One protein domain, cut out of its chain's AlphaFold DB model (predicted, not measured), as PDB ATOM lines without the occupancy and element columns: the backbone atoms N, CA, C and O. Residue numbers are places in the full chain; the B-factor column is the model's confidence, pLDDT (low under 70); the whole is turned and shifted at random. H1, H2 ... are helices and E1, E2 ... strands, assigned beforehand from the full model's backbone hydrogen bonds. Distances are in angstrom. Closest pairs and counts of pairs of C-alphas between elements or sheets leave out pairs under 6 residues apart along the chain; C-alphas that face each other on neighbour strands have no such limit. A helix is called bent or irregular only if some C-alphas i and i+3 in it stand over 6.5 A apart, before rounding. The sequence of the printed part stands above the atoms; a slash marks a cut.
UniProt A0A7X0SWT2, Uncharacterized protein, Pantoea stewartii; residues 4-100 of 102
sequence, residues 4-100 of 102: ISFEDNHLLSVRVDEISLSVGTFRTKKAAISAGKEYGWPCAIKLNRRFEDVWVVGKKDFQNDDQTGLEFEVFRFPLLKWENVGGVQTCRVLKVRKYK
ATOM      1  N   ILE A   4     121.914 151.491 172.293       92.31
ATOM      2  CA  ILE A   4     122.476 152.464 171.355       92.31
ATOM      3  C   ILE A   4     122.406 153.836 172.016       92.31
ATOM      4  O   ILE A   4     121.338 154.229 172.490       92.31
ATOM      5  N   SER A   5     123.530 154.550 172.045       93.19
ATOM      6  CA  SER A   5     123.632 155.871 172.666       93.19
ATOM      7  C   SER A   5     123.748 156.984 171.634       93.19
ATOM      8  O   SER A   5     124.324 156.791 170.566       93.19
ATOM      9  N   PHE A   6     123.231 158.174 171.953       93.81
ATOM     10  CA  PHE A   6     123.442 159.376 171.141       93.81
ATOM     11  C   PHE A   6     124.935 159.728 171.001       93.81
ATOM     12  O   PHE A   6     125.330 160.356 170.020       93.81
ATOM     13  N   GLU A   7     125.769 159.303 171.952       93.25
ATOM     14  CA  GLU A   7     127.230 159.443 171.899       93.25
ATOM     15  C   GLU A   7     127.821 158.668 170.710       93.25
ATOM     16  O   GLU A   7     128.784 159.111 170.085       93.25
ATOM     17  N   ASP A   8     127.171 157.568 170.320       92.25
ATOM     18  CA  ASP A   8     127.551 156.744 169.175       92.25
ATOM     19  C   ASP A   8     127.064 157.311 167.832       92.25
ATOM     20  O   ASP A   8     127.290 156.687 166.801       92.25
ATOM     21  N   ASN A   9     126.394 158.472 167.790       93.69
ATOM     22  CA  ASN A   9     125.814 159.008 166.548       93.69
ATOM     23  C   ASN A   9     126.827 159.152 165.403       93.69
ATOM     24  O   ASN A   9     126.440 159.078 164.242       93.69
ATOM     25  N   HIS A  10     128.105 159.352 165.717       93.94
ATOM     26  CA  HIS A  10     129.184 159.437 164.731       93.94
ATOM     27  C   HIS A  10     129.567 158.075 164.118       93.94
ATOM     28  O   HIS A  10     130.203 158.038 163.069       93.94
ATOM     29  N   LEU A  11     129.170 156.967 164.750       93.81
ATOM     30  CA  LEU A  11     129.384 155.592 164.290       93.81
ATOM     31  C   LEU A  11     128.127 154.985 163.656       93.81
ATOM     32  O   LEU A  11     128.205 153.932 163.025       93.81
ATOM     33  N   LEU A  12     126.958 155.595 163.864       95.00
ATOM     34  CA  LEU A  12     125.676 155.065 163.412       95.00
ATOM     35  C   LEU A  12     125.328 155.552 162.007       95.00
ATOM     36  O   LEU A  12     125.474 156.725 161.680       95.00
ATOM     37  N   SER A  13     124.754 154.661 161.202       95.31
ATOM     38  CA  SER A  13     124.209 155.020 159.890       95.31
ATOM     39  C   SER A  13     122.934 155.868 159.973       95.31
ATOM     40  O   SER A  13     122.536 156.459 158.977       95.31
ATOM     41  N   VAL A  14     122.262 155.872 161.128       96.00
ATOM     42  CA  VAL A  14     121.050 156.651 161.429       96.00
ATOM     43  C   VAL A  14     121.174 157.146 162.865       96.00
ATOM     44  O   VAL A  14     121.480 156.351 163.757       96.00
ATOM     45  N   ARG A  15     120.947 158.438 163.110       96.00
ATOM     46  CA  ARG A  15     121.112 159.011 164.455       96.00
ATOM     47  C   ARG A  15     120.055 158.471 165.412       96.00
ATOM     48  O   ARG A  15     118.931 158.187 165.006       96.00
ATOM     49  N   VAL A  16     120.372 158.401 166.703       95.75
ATOM     50  CA  VAL A  16     119.434 157.906 167.728       95.75
ATOM     51  C   VAL A  16     118.091 158.640 167.698       95.75
ATOM     52  O   VAL A  16     117.045 157.992 167.759       95.75
ATOM     53  N   ASP A  17     118.102 159.964 167.539       93.81
ATOM     54  CA  ASP A  17     116.867 160.750 167.472       93.81
ATOM     55  C   ASP A  17     116.025 160.374 166.243       93.81
ATOM     56  O   ASP A  17     114.821 160.158 166.376       93.81
ATOM     57  N   GLU A  18     116.651 160.173 165.080       95.06
ATOM     58  CA  GLU A  18     115.984 159.762 163.835       95.06
ATOM     59  C   GLU A  18     115.391 158.352 163.932       95.06
ATOM     60  O   GLU A  18     114.247 158.139 163.524       95.06
ATOM     61  N   ILE A  19     116.119 157.397 164.534       95.38
ATOM     62  CA  ILE A  19     115.588 156.055 164.833       95.38
ATOM     63  C   ILE A  19     114.310 156.209 165.650       95.38
ATOM     64  O   ILE A  19     113.273 155.638 165.330       95.38
ATOM     65  N   SER A  20     114.387 157.021 166.696       93.38
ATOM     66  CA  SER A  20     113.335 157.164 167.686       93.38
ATOM     67  C   SER A  20     112.112 157.959 167.198       93.38
ATOM     68  O   SER A  20     111.040 157.825 167.777       93.38
ATOM     69  N   LEU A  21     112.258 158.764 166.141       94.00
ATOM     70  CA  LEU A  21     111.149 159.391 165.413       94.00
ATOM     71  C   LEU A  21     110.514 158.432 164.399       94.00
ATOM     72  O   LEU A  21     109.345 158.587 164.051       94.00
ATOM     73  N   SER A  22     111.277 157.446 163.924       93.50
ATOM     74  CA  SER A  22     110.844 156.508 162.885       93.50
ATOM     75  C   SER A  22     110.130 155.275 163.438       93.50
ATOM     76  O   SER A  22     109.386 154.626 162.707       93.50
ATOM     77  N   VAL A  23     110.366 154.917 164.704       95.06
ATOM     78  CA  VAL A  23     109.853 153.680 165.316       95.06
ATOM     79  C   VAL A  23     109.115 153.961 166.620       95.06
ATOM     80  O   VAL A  23     109.349 154.968 167.284       95.06
ATOM     81  N   GLY A  24     108.239 153.040 167.024       94.25
ATOM     82  CA  GLY A  24     107.526 153.150 168.294       94.25
ATOM     83  C   GLY A  24     108.476 153.154 169.498       94.25
ATOM     84  O   GLY A  24     109.265 152.222 169.679       94.25
ATOM     85  N   THR A  25     108.369 154.184 170.342       96.94
ATOM     86  CA  THR A  25     109.127 154.303 171.596       96.94
ATOM     87  C   THR A  25     108.261 154.044 172.819       96.94
ATOM     88  O   THR A  25     107.111 154.474 172.893       96.94
ATOM     89  N   PHE A  26     108.845 153.404 173.823       97.38
ATOM     90  CA  PHE A  26     108.174 152.953 175.032       97.38
ATOM     91  C   PHE A  26     108.967 153.371 176.266       97.38
ATOM     92  O   PHE A  26     110.196 153.336 176.282       97.38
ATOM     93  N   ARG A  27     108.262 153.689 177.355       95.81
ATOM     94  CA  ARG A  27     108.895 154.053 178.634       95.81
ATOM     95  C   ARG A  27     109.537 152.865 179.355       95.81
ATOM     96  O   ARG A  27     110.420 153.051 180.182       95.81
ATOM     97  N   THR A  28     109.098 151.637 179.073       97.12
ATOM     98  CA  THR A  28     109.606 150.433 179.748       97.12
ATOM     99  C   THR A  28     109.938 149.326 178.757       97.12
ATOM    100  O   THR A  28     109.259 149.148 177.743       97.12
ATOM    101  N   LYS A  29     110.937 148.506 179.105       96.94
ATOM    102  CA  LYS A  29     111.308 147.307 178.341       96.94
ATOM    103  C   LYS A  29     110.122 146.361 178.141       96.94
ATOM    104  O   LYS A  29     109.947 145.809 177.059       96.94
ATOM    105  N   LYS A  30     109.307 146.168 179.186       97.38
ATOM    106  CA  LYS A  30     108.149 145.263 179.158       97.38
ATOM    107  C   LYS A  30     107.100 145.731 178.149       97.38
ATOM    108  O   LYS A  30     106.584 144.898 177.413       97.38
ATOM    109  N   ALA A  31     106.828 147.037 178.088       97.56
ATOM    110  CA  ALA A  31     105.888 147.603 177.125       97.56
ATOM    111  C   ALA A  31     106.370 147.408 175.679       97.56
ATOM    112  O   ALA A  31     105.604 146.910 174.859       97.56
ATOM    113  N   ALA A  32     107.651 147.685 175.401       97.44
ATOM    114  CA  ALA A  32     108.237 147.435 174.084       97.44
ATOM    115  C   ALA A  32     108.115 145.955 173.684       97.44
ATOM    116  O   ALA A  32     107.560 145.637 172.640       97.44
ATOM    117  N   ILE A  33     108.546 145.029 174.548       97.31
ATOM    118  CA  ILE A  33     108.443 143.586 174.264       97.31
ATOM    119  C   ILE A  33     106.991 143.165 174.024       97.31
ATOM    120  O   ILE A  33     106.736 142.361 173.131       97.31
ATOM    121  N   SER A  34     106.048 143.683 174.815       97.31
ATOM    122  CA  SER A  34     104.628 143.364 174.658       97.31
ATOM    123  C   SER A  34     104.105 143.798 173.292       97.31
ATOM    124  O   SER A  34     103.500 142.981 172.612       97.31
ATOM    125  N   ALA A  35     104.397 145.030 172.869       96.62
ATOM    126  CA  ALA A  35     103.997 145.531 171.556       96.62
ATOM    127  C   ALA A  35     104.661 144.742 170.418       96.62
ATOM    128  O   ALA A  35     104.020 144.383 169.438       96.62
ATOM    129  N   GLY A  36     105.945 144.406 170.560       96.31
ATOM    130  CA  GLY A  36     106.680 143.663 169.545       96.31
ATOM    131  C   GLY A  36     106.192 142.224 169.336       96.31
ATOM    132  O   GLY A  36     106.313 141.706 168.227       96.31
ATOM    133  N   LYS A  37     105.599 141.575 170.352       95.50
ATOM    134  CA  LYS A  37     105.048 140.208 170.231       95.50
ATOM    135  C   LYS A  37     104.007 140.087 169.119       95.50
ATOM    136  O   LYS A  37     104.041 139.096 168.397       95.50
ATOM    137  N   GLU A  38     103.153 141.094 168.947       92.56
ATOM    138  CA  GLU A  38     102.119 141.125 167.899       92.56
ATOM    139  C   GLU A  38     102.707 141.082 166.481       92.56
ATOM    140  O   GLU A  38     102.055 140.634 165.544       92.56
ATOM    141  N   TYR A  39     103.966 141.498 166.333       93.44
ATOM    142  CA  TYR A  39     104.676 141.560 165.057       93.44
ATOM    143  C   TYR A  39     105.735 140.458 164.908       93.44
ATOM    144  O   TYR A  39     106.491 140.467 163.939       93.44
ATOM    145  N   GLY A  40     105.840 139.527 165.863       93.69
ATOM    146  CA  GLY A  40     106.890 138.500 165.874       93.69
ATOM    147  C   GLY A  40     108.262 138.994 166.358       93.69
ATOM    148  O   GLY A  40     109.277 138.342 166.124       93.69
ATOM    149  N   TRP A  41     108.314 140.130 167.062       95.50
ATOM    150  CA  TRP A  41     109.531 140.748 167.602       95.50
ATOM    151  C   TRP A  41     109.484 140.872 169.136       95.50
ATOM    152  O   TRP A  41     109.397 141.979 169.662       95.50
ATOM    153  N   PRO A  42     109.594 139.776 169.910       94.62
ATOM    154  CA  PRO A  42     109.538 139.807 171.378       94.62
ATOM    155  C   PRO A  42     110.853 140.310 172.016       94.62
ATOM    156  O   PRO A  42     111.372 139.728 172.966       94.62
ATOM    157  N   CYS A  43     111.431 141.379 171.476       95.44
ATOM    158  CA  CYS A  43     112.746 141.900 171.830       95.44
ATOM    159  C   CYS A  43     112.719 143.427 171.893       95.44
ATOM    160  O   CYS A  43     111.932 144.083 171.212       95.44
ATOM    161  N   ALA A  44     113.568 143.990 172.747       96.56
ATOM    162  CA  ALA A  44     113.658 145.427 172.924       96.56
ATOM    163  C   ALA A  44     115.110 145.861 173.108       96.56
ATOM    164  O   ALA A  44     115.891 145.180 173.782       96.56
ATOM    165  N   ILE A  45     115.424 147.025 172.550       96.56
ATOM    166  CA  ILE A  45     116.705 147.716 172.670       96.56
ATOM    167  C   ILE A  45     116.473 149.011 173.439       96.56
ATOM    168  O   ILE A  45     115.454 149.681 173.264       96.56
ATOM    169  N   LYS A  46     117.427 149.355 174.302       97.00
ATOM    170  CA  LYS A  46     117.447 150.655 174.966       97.00
ATOM    171  C   LYS A  46     118.103 151.677 174.037       97.00
ATOM    172  O   LYS A  46     119.215 151.433 173.569       97.00
ATOM    173  N   LEU A  47     117.428 152.792 173.786       96.31
ATOM    174  CA  LEU A  47     118.010 153.966 173.147       96.31
ATOM    175  C   LEU A  47     118.254 155.026 174.218       96.31
ATOM    176  O   LEU A  47     117.313 155.459 174.886       96.31
ATOM    177  N   ASN A  48     119.506 155.438 174.375       95.88
ATOM    178  CA  ASN A  48     119.859 156.578 175.208       95.88
ATOM    179  C   ASN A  48     119.815 157.831 174.327       95.88
ATOM    180  O   ASN A  48     120.719 158.062 173.520       95.88
ATOM    181  N   ARG A  49     118.738 158.614 174.442       93.00
ATOM    182  CA  ARG A  49     118.662 159.952 173.841       93.00
ATOM    183  C   ARG A  49     119.452 160.927 174.718       93.00
ATOM    184  O   ARG A  49     119.858 160.605 175.831       93.00
ATOM    185  N   ARG A  50     119.633 162.157 174.238       91.75
ATOM    186  CA  ARG A  50     120.403 163.185 174.959       91.75
ATOM    187  C   ARG A  50     119.832 163.546 176.338       91.75
ATOM    188  O   ARG A  50     120.589 163.934 177.220       91.75
ATOM    189  N   PHE A  51     118.513 163.444 176.510       92.06
ATOM    190  CA  PHE A  51     117.809 163.904 177.716       92.06
ATOM    191  C   PHE A  51     116.957 162.827 178.392       92.06
ATOM    192  O   PHE A  51     116.397 163.072 179.457       92.06
ATOM    193  N   GLU A  52     116.823 161.651 177.780       93.19
ATOM    194  CA  GLU A  52     116.010 160.569 178.323       93.19
ATOM    195  C   GLU A  52     116.433 159.207 177.775       93.19
ATOM    196  O   GLU A  52     117.020 159.086 176.699       93.19
ATOM    197  N   ASP A  53     116.042 158.169 178.501       95.38
ATOM    198  CA  ASP A  53     116.189 156.791 178.071       95.38
ATOM    199  C   ASP A  53     114.841 156.238 177.629       95.38
ATOM    200  O   ASP A  53     113.873 156.228 178.393       95.38
ATOM    201  N   VAL A  54     114.795 155.698 176.415       96.75
ATOM    202  CA  VAL A  54     113.594 155.064 175.868       96.75
ATOM    203  C   VAL A  54     113.881 153.631 175.443       96.75
ATOM    204  O   VAL A  54     115.018 153.224 175.207       96.75
ATOM    205  N   TRP A  55     112.824 152.837 175.347       97.69
ATOM    206  CA  TRP A  55     112.873 151.481 174.822       97.69
ATOM    207  C   TRP A  55     112.213 151.439 173.456       97.69
ATOM    208  O   TRP A  55     111.149 152.016 173.265       97.69
ATOM    209  N   VAL A  56     112.809 150.714 172.524       97.31
ATOM    210  CA  VAL A  56     112.227 150.448 171.205       97.31
ATOM    211  C   VAL A  56     112.163 148.953 170.971       97.31
ATOM    212  O   VAL A  56     112.966 148.195 171.525       97.31
ATOM    213  N   VAL A  57     111.215 148.514 170.148       97.81
ATOM    214  CA  VAL A  57     111.204 147.128 169.672       97.81
ATOM    215  C   VAL A  57     112.357 146.951 168.701       97.81
ATOM    216  O   VAL A  57     112.529 147.750 167.785       97.81
ATOM    217  N   GLY A  58     113.152 145.907 168.899       96.50
ATOM    218  CA  GLY A  58     114.259 145.621 168.003       96.50
ATOM    219  C   GLY A  58     115.255 144.625 168.565       96.50
ATOM    220  O   GLY A  58     115.216 144.256 169.743       96.50
ATOM    221  N   LYS A  59     116.171 144.200 167.697       95.56
ATOM    222  CA  LYS A  59     117.273 143.301 168.044       95.56
ATOM    223  C   LYS A  59     118.555 143.701 167.328       95.56
ATOM    224  O   LYS A  59     118.516 144.296 166.253       95.56
ATOM    225  N   LYS A  60     119.677 143.346 167.944       95.12
ATOM    226  CA  LYS A  60     120.977 143.297 167.283       95.12
ATOM    227  C   LYS A  60     121.059 141.966 166.535       95.12
ATOM    228  O   LYS A  60     120.702 140.937 167.114       95.12
ATOM    229  N   ASP A  61     121.469 141.987 165.276       93.31
ATOM    230  CA  ASP A  61     121.737 140.763 164.528       93.31
ATOM    231  C   ASP A  61     122.957 140.053 165.132       93.31
ATOM    232  O   ASP A  61     123.873 140.681 165.661       93.31
ATOM    233  N   PHE A  62     122.946 138.721 165.091       88.00
ATOM    234  CA  PHE A  62     124.047 137.920 165.626       88.00
ATOM    235  C   PHE A  62     125.315 138.050 164.773       88.00
ATOM    236  O   PHE A  62     126.419 138.063 165.309       88.00
ATOM    237  N   GLN A  63     125.143 138.148 163.454       88.00
ATOM    238  CA  GLN A  63     126.235 138.354 162.512       88.00
ATOM    239  C   GLN A  63     126.402 139.847 162.238       88.00
ATOM    240  O   GLN A  63     125.417 140.564 162.041       88.00
ATOM    241  N   ASN A  64     127.657 140.288 162.213       89.56
ATOM    242  CA  ASN A  64     128.010 141.617 161.739       89.56
ATOM    243  C   ASN A  64     127.848 141.691 160.213       89.56
ATOM    244  O   ASN A  64     127.907 140.679 159.516       89.56
ATOM    245  N   ASP A  65     127.643 142.903 159.708       90.00
ATOM    246  CA  ASP A  65     127.843 143.218 158.295       90.00
ATOM    247  C   ASP A  65     129.347 143.406 158.067       90.00
ATOM    248  O   ASP A  65     129.968 144.170 158.806       90.00
ATOM    249  N   ASP A  66     129.910 142.764 157.048       88.38
ATOM    250  CA  ASP A  66     131.228 143.114 156.518       88.38
ATOM    251  C   ASP A  66     131.031 143.795 155.169       88.38
ATOM    252  O   ASP A  66     130.328 143.281 154.292       88.38
ATOM    253  N   GLN A  67     131.622 144.975 155.008       86.56
ATOM    254  CA  GLN A  67     131.636 145.651 153.724       86.56
ATOM    255  C   GLN A  67     133.031 146.197 153.447       86.56
ATOM    256  O   GLN A  67     133.466 147.164 154.069       86.56
ATOM    257  N   THR A  68     133.716 145.584 152.480       86.50
ATOM    258  CA  THR A  68     135.062 145.989 152.044       86.50
ATOM    259  C   THR A  68     136.072 145.980 153.206       86.50
ATOM    260  O   THR A  68     136.912 146.870 153.310       86.50
ATOM    261  N   GLY A  69     135.979 144.988 154.104       86.06
ATOM    262  CA  GLY A  69     136.872 144.848 155.262       86.06
ATOM    263  C   GLY A  69     136.550 145.770 156.444       86.06
ATOM    264  O   GLY A  69     137.343 145.859 157.379       86.06
ATOM    265  N   LEU A  70     135.410 146.468 156.409       88.88
ATOM    266  CA  LEU A  70     134.868 147.207 157.547       88.88
ATOM    267  C   LEU A  70     133.763 146.387 158.218       88.88
ATOM    268  O   LEU A  70     132.801 145.986 157.556       88.88
ATOM    269  N   GLU A  71     133.863 146.205 159.536       93.25
ATOM    270  CA  GLU A  71     132.841 145.525 160.333       93.25
ATOM    271  C   GLU A  71     131.786 146.502 160.872       93.25
ATOM    272  O   GLU A  71     132.089 147.544 161.464       93.25
ATOM    273  N   PHE A  72     130.518 146.111 160.750       93.88
ATOM    274  CA  PHE A  72     129.383 146.848 161.288       93.88
ATOM    275  C   PHE A  72     128.496 145.952 162.139       93.88
ATOM    276  O   PHE A  72     128.014 144.907 161.699       93.88
ATOM    277  N   GLU A  73     128.173 146.415 163.337       94.69
ATOM    278  CA  GLU A  73     127.071 145.840 164.091       94.69
ATOM    279  C   GLU A  73     125.750 146.245 163.435       94.69
ATOM    280  O   GLU A  73     125.552 147.407 163.072       94.69
ATOM    281  N   VAL A  74     124.825 145.301 163.296       95.38
ATOM    282  CA  VAL A  74     123.529 145.554 162.662       95.38
ATOM    283  C   VAL A  74     122.423 145.501 163.701       95.38
ATOM    284  O   VAL A  74     122.294 144.539 164.455       95.38
ATOM    285  N   PHE A  75     121.574 146.522 163.694       96.06
ATOM    286  CA  PHE A  75     120.364 146.603 164.492       96.06
ATOM    287  C   PHE A  75     119.146 146.679 163.582       96.06
ATOM    288  O   PHE A  75     119.165 147.325 162.532       96.06
ATOM    289  N   ARG A  76     118.069 146.013 163.991       96.38
ATOM    290  CA  ARG A  76     116.807 145.973 163.258       96.38
ATOM    291  C   ARG A  76     115.659 146.400 164.151       96.38
ATOM    292  O   ARG A  76     115.488 145.841 165.237       96.38
ATOM    293  N   PHE A  77     114.855 147.329 163.650       96.75
ATOM    294  CA  PHE A  77     113.723 147.915 164.357       96.75
ATOM    295  C   PHE A  77     112.459 147.803 163.495       96.75
ATOM    296  O   PHE A  77     112.378 148.466 162.460       96.75
ATOM    297  N   PRO A  78     111.480 146.951 163.847       96.25
ATOM    298  CA  PRO A  78     110.205 146.929 163.142       96.25
ATOM    299  C   PRO A  78     109.462 148.253 163.344       96.25
ATOM    300  O   PRO A  78     109.471 148.822 164.435       96.25
ATOM    301  N   LEU A  79     108.756 148.707 162.309       94.62
ATOM    302  CA  LEU A  79     107.924 149.913 162.389       94.62
ATOM    303  C   LEU A  79     106.614 149.687 163.164       94.62
ATOM    304  O   LEU A  79     105.870 150.637 163.380       94.62
ATOM    305  N   LEU A  80     106.331 148.443 163.578       93.69
ATOM    306  CA  LEU A  80     105.094 148.040 164.263       93.69
ATOM    307  C   LEU A  80     103.842 148.447 163.481       93.69
ATOM    308  O   LEU A  80     102.862 148.943 164.030       93.69
ATOM    309  N   LYS A  81     103.904 148.257 162.163       92.44
ATOM    310  CA  LYS A  81     102.805 148.528 161.249       92.44
ATOM    311  C   LYS A  81     102.788 147.460 160.170       92.44
ATOM    312  O   LYS A  81     103.810 147.210 159.529       92.44
ATOM    313  N   TRP A  82     101.624 146.853 159.978       91.69
ATOM    314  CA  TRP A  82     101.381 145.948 158.864       91.69
ATOM    315  C   TRP A  82     101.064 146.743 157.605       91.69
ATOM    316  O   TRP A  82     100.234 147.653 157.612       91.69
ATOM    317  N   GLU A  83     101.720 146.378 156.516       91.06
ATOM    318  CA  GLU A  83     101.447 146.890 155.184       91.06
ATOM    319  C   GLU A  83     101.168 145.725 154.241       91.06
ATOM    320  O   GLU A  83     101.753 144.653 154.378       91.06
ATOM    321  N   ASN A  84     100.274 145.931 153.276       91.00
ATOM    322  CA  ASN A  84     100.030 144.955 152.224       91.00
ATOM    323  C   ASN A  84     100.940 145.275 151.035       91.00
ATOM    324  O   ASN A  84     100.799 146.325 150.408       91.00
ATOM    325  N   VAL A  85     101.877 144.377 150.740       88.12
ATOM    326  CA  VAL A  85     102.773 144.481 149.587       88.12
ATOM    327  C   VAL A  85     102.574 143.233 148.739       88.12
ATOM    328  O   VAL A  85     102.916 142.130 149.158       88.12
ATOM    329  N   GLY A  86     101.978 143.397 147.555       85.12
ATOM    330  CA  GLY A  86     101.745 142.285 146.629       85.12
ATOM    331  C   GLY A  86     100.821 141.188 147.175       85.12
ATOM    332  O   GLY A  86     101.024 140.020 146.869       85.12
ATOM    333  N   GLY A  87      99.842 141.539 148.016       89.62
ATOM    334  CA  GLY A  87      98.919 140.581 148.637       89.62
ATOM    335  C   GLY A  87      99.440 139.948 149.931       89.62
ATOM    336  O   GLY A  87      98.694 139.229 150.593       89.62
ATOM    337  N   VAL A  88     100.685 140.232 150.326       88.56
ATOM    338  CA  VAL A  88     101.304 139.707 151.549       88.56
ATOM    339  C   VAL A  88     101.357 140.802 152.610       88.56
ATOM    340  O   VAL A  88     101.833 141.910 152.352       88.56
ATOM    341  N   GLN A  89     100.895 140.491 153.825       89.94
ATOM    342  CA  GLN A  89     101.102 141.371 154.973       89.94
ATOM    343  C   GLN A  89     102.564 141.312 155.416       89.94
ATOM    344  O   GLN A  89     103.071 140.263 155.806       89.94
ATOM    345  N   THR A  90     103.238 142.453 155.363       89.56
ATOM    346  CA  THR A  90     104.630 142.605 155.778       89.56
ATOM    347  C   THR A  90     104.759 143.724 156.802       89.56
ATOM    348  O   THR A  90     104.043 144.723 156.750       89.56
ATOM    349  N   CYS A  91     105.671 143.552 157.754       91.75
ATOM    350  CA  CYS A  91     106.050 144.594 158.698       91.75
ATOM    351  C   CYS A  91     107.399 145.146 158.248       91.75
ATOM    352  O   CYS A  91     108.395 144.417 158.220       91.75
ATOM    353  N   ARG A  92     107.442 146.428 157.869       93.19
ATOM    354  CA  ARG A  92     108.702 147.066 157.477       93.19
ATOM    355  C   ARG A  92     109.656 147.137 158.663       93.19
ATOM    356  O   ARG A  92     109.245 147.334 159.806       93.19
ATOM    357  N   VAL A  93     110.943 147.011 158.364       95.31
ATOM    358  CA  VAL A  93     112.012 146.994 159.360       95.31
ATOM    359  C   VAL A  93     113.069 148.017 158.971       95.31
ATOM    360  O   VAL A  93     113.638 147.943 157.884       95.31
ATOM    361  N   LEU A  94     113.353 148.950 159.874       96.06
ATOM    362  CA  LEU A  94     114.493 149.850 159.775       96.06
ATOM    363  C   LEU A  94     115.768 149.080 160.145       96.06
ATOM    364  O   LEU A  94     115.868 148.525 161.241       96.06
ATOM    365  N   LYS A  95     116.743 149.057 159.233       96.44
ATOM    366  CA  LYS A  95     118.087 148.511 159.466       96.44
ATOM    367  C   LYS A  95     119.041 149.662 159.781       96.44
ATOM    368  O   LYS A  95     119.163 150.586 158.985       96.44
ATOM    369  N   VAL A  96     119.736 149.580 160.909       96.19
ATOM    370  CA  VAL A  96     120.755 150.549 161.332       96.19
ATOM    371  C   VAL A  96     122.077 149.819 161.489       96.19
ATOM    372  O   VAL A  96     122.129 148.752 162.098       96.19
ATOM    373  N   ARG A  97     123.145 150.389 160.940       95.50
ATOM    374  CA  ARG A  97     124.513 149.905 161.115       95.50
ATOM    375  C   ARG A  97     125.228 150.778 162.141       95.50
ATOM    376  O   ARG A  97     125.050 151.993 162.131       95.50
ATOM    377  N   LYS A  98     126.047 150.168 162.992       94.56
ATOM    378  CA  LYS A  98     127.018 150.845 163.855       94.56
ATOM    379  C   LYS A  98     128.408 150.387 163.442       94.56
ATOM    380  O   LYS A  98     128.683 149.191 163.491       94.56
ATOM    381  N   TYR A  99     129.259 151.314 163.027       93.62
ATOM    382  CA  TYR A  99     130.650 151.008 162.722       93.62
ATOM    383  C   TYR A  99     131.356 150.492 163.974       93.62
ATOM    384  O   TYR A  99     131.267 151.098 165.046       93.62
ATOM    385  N   LYS A 100     132.041 149.359 163.832       86.50
ATOM    386  CA  LYS A 100     132.865 148.793 164.886       86.50
ATOM    387  C   LYS A 100     134.288 149.289 164.658       86.50
ATOM    388  O   LYS A 100     135.014 148.749 163.830       86.50
TER     389      LYS A 100
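What this domain is: This is residues 4 to 100 of the 102 residues of an uncharacterized protein of Pantoea stewartii (UniProt A0A7X0SWT2). A long hairpin of two strands, E4 and E5, makes one long side of the domain, with the short E3 paired along E4 near one end and a bend in E4 near the other. To one side of this ribbon are gathered H2, over E5, the short hairpin E1 E2 with H3 packed on it, and H1 at an end of H2. The printed part has 97 residues, with three named helices and then five named strands along the chain; the class is mixed, helices and strands. The larger sheet has the order E3 E4 E5, the smaller E1 E2, both antiparallel. The whole is compact, with a radius of gyration of the C-alphas of 13.8 A and spans of 38 by 34 by 21 A.

Where its parts are: Find C-alpha 6 at (123.442, 159.376, 171.141), where H1, residues 6 to 10, begins; it is irregular, with C-alphas 7 and 10 7.4 A apart. H2 follows at residues 16 to 22, 10.0 A long, and H3 at residues 29 to 37, 12.5 A. Then come E1, residues 44 to 48, 13.0 A, E2, residues 53 to 57, 13.7 A, and E3, residues 65 to 67. E4 takes residues 70 to 85, 33.2 A, and bends by 98 degrees at residue 82. E5, residues 88 to 99, runs 33.4 A to C-alpha 99 at (130.650, 151.008, 162.722).

How they stand to each other: Look first at the meander E3 E4 E5, each strand the antiparallel neighbour of the one before. In the hairpin E4 and E5, N 77 and O 94 are 2.9 A apart, within hydrogen-bond range; in the hairpin E3 and E4, N 65 and O 72 are 2.8 A apart. The pairing is staggered: E4 pairs with E3 over residues 70 to 72 and with E5 over 72 to 85. H2 is on this sheet, over E5, at a height over the sheet of 10.0 A, and runs along the strands, at 10 degrees to E5 on the local plane. In the hairpin E1 and E2, N 47 and O 54 are 2.8 A apart. The closest C-alphas of H3 and E2 are those of Ala 32 and Val 57, 5.3 A; H3 only grazes the larger sheet, with residues 35 to 37. H1 and H2 only just touch, with 3 pairs of C-alphas within 8 A, the closest Phe 6 and Val 16 at 5.5 A. In H2 and H3 every O i to N i+4 pair is within hydrogen-bond range; in H1 it is 0 of 1, with 1 of 2 O i to N i+3 pairs.

The domain as a whole: The two C-alphas farthest apart are those of Phe 51 and Gly 87, 41.8 A. The printed part has no cut, and no link is long. The mean pLDDT of the printed part is 93.8, and no printed residue is under 70.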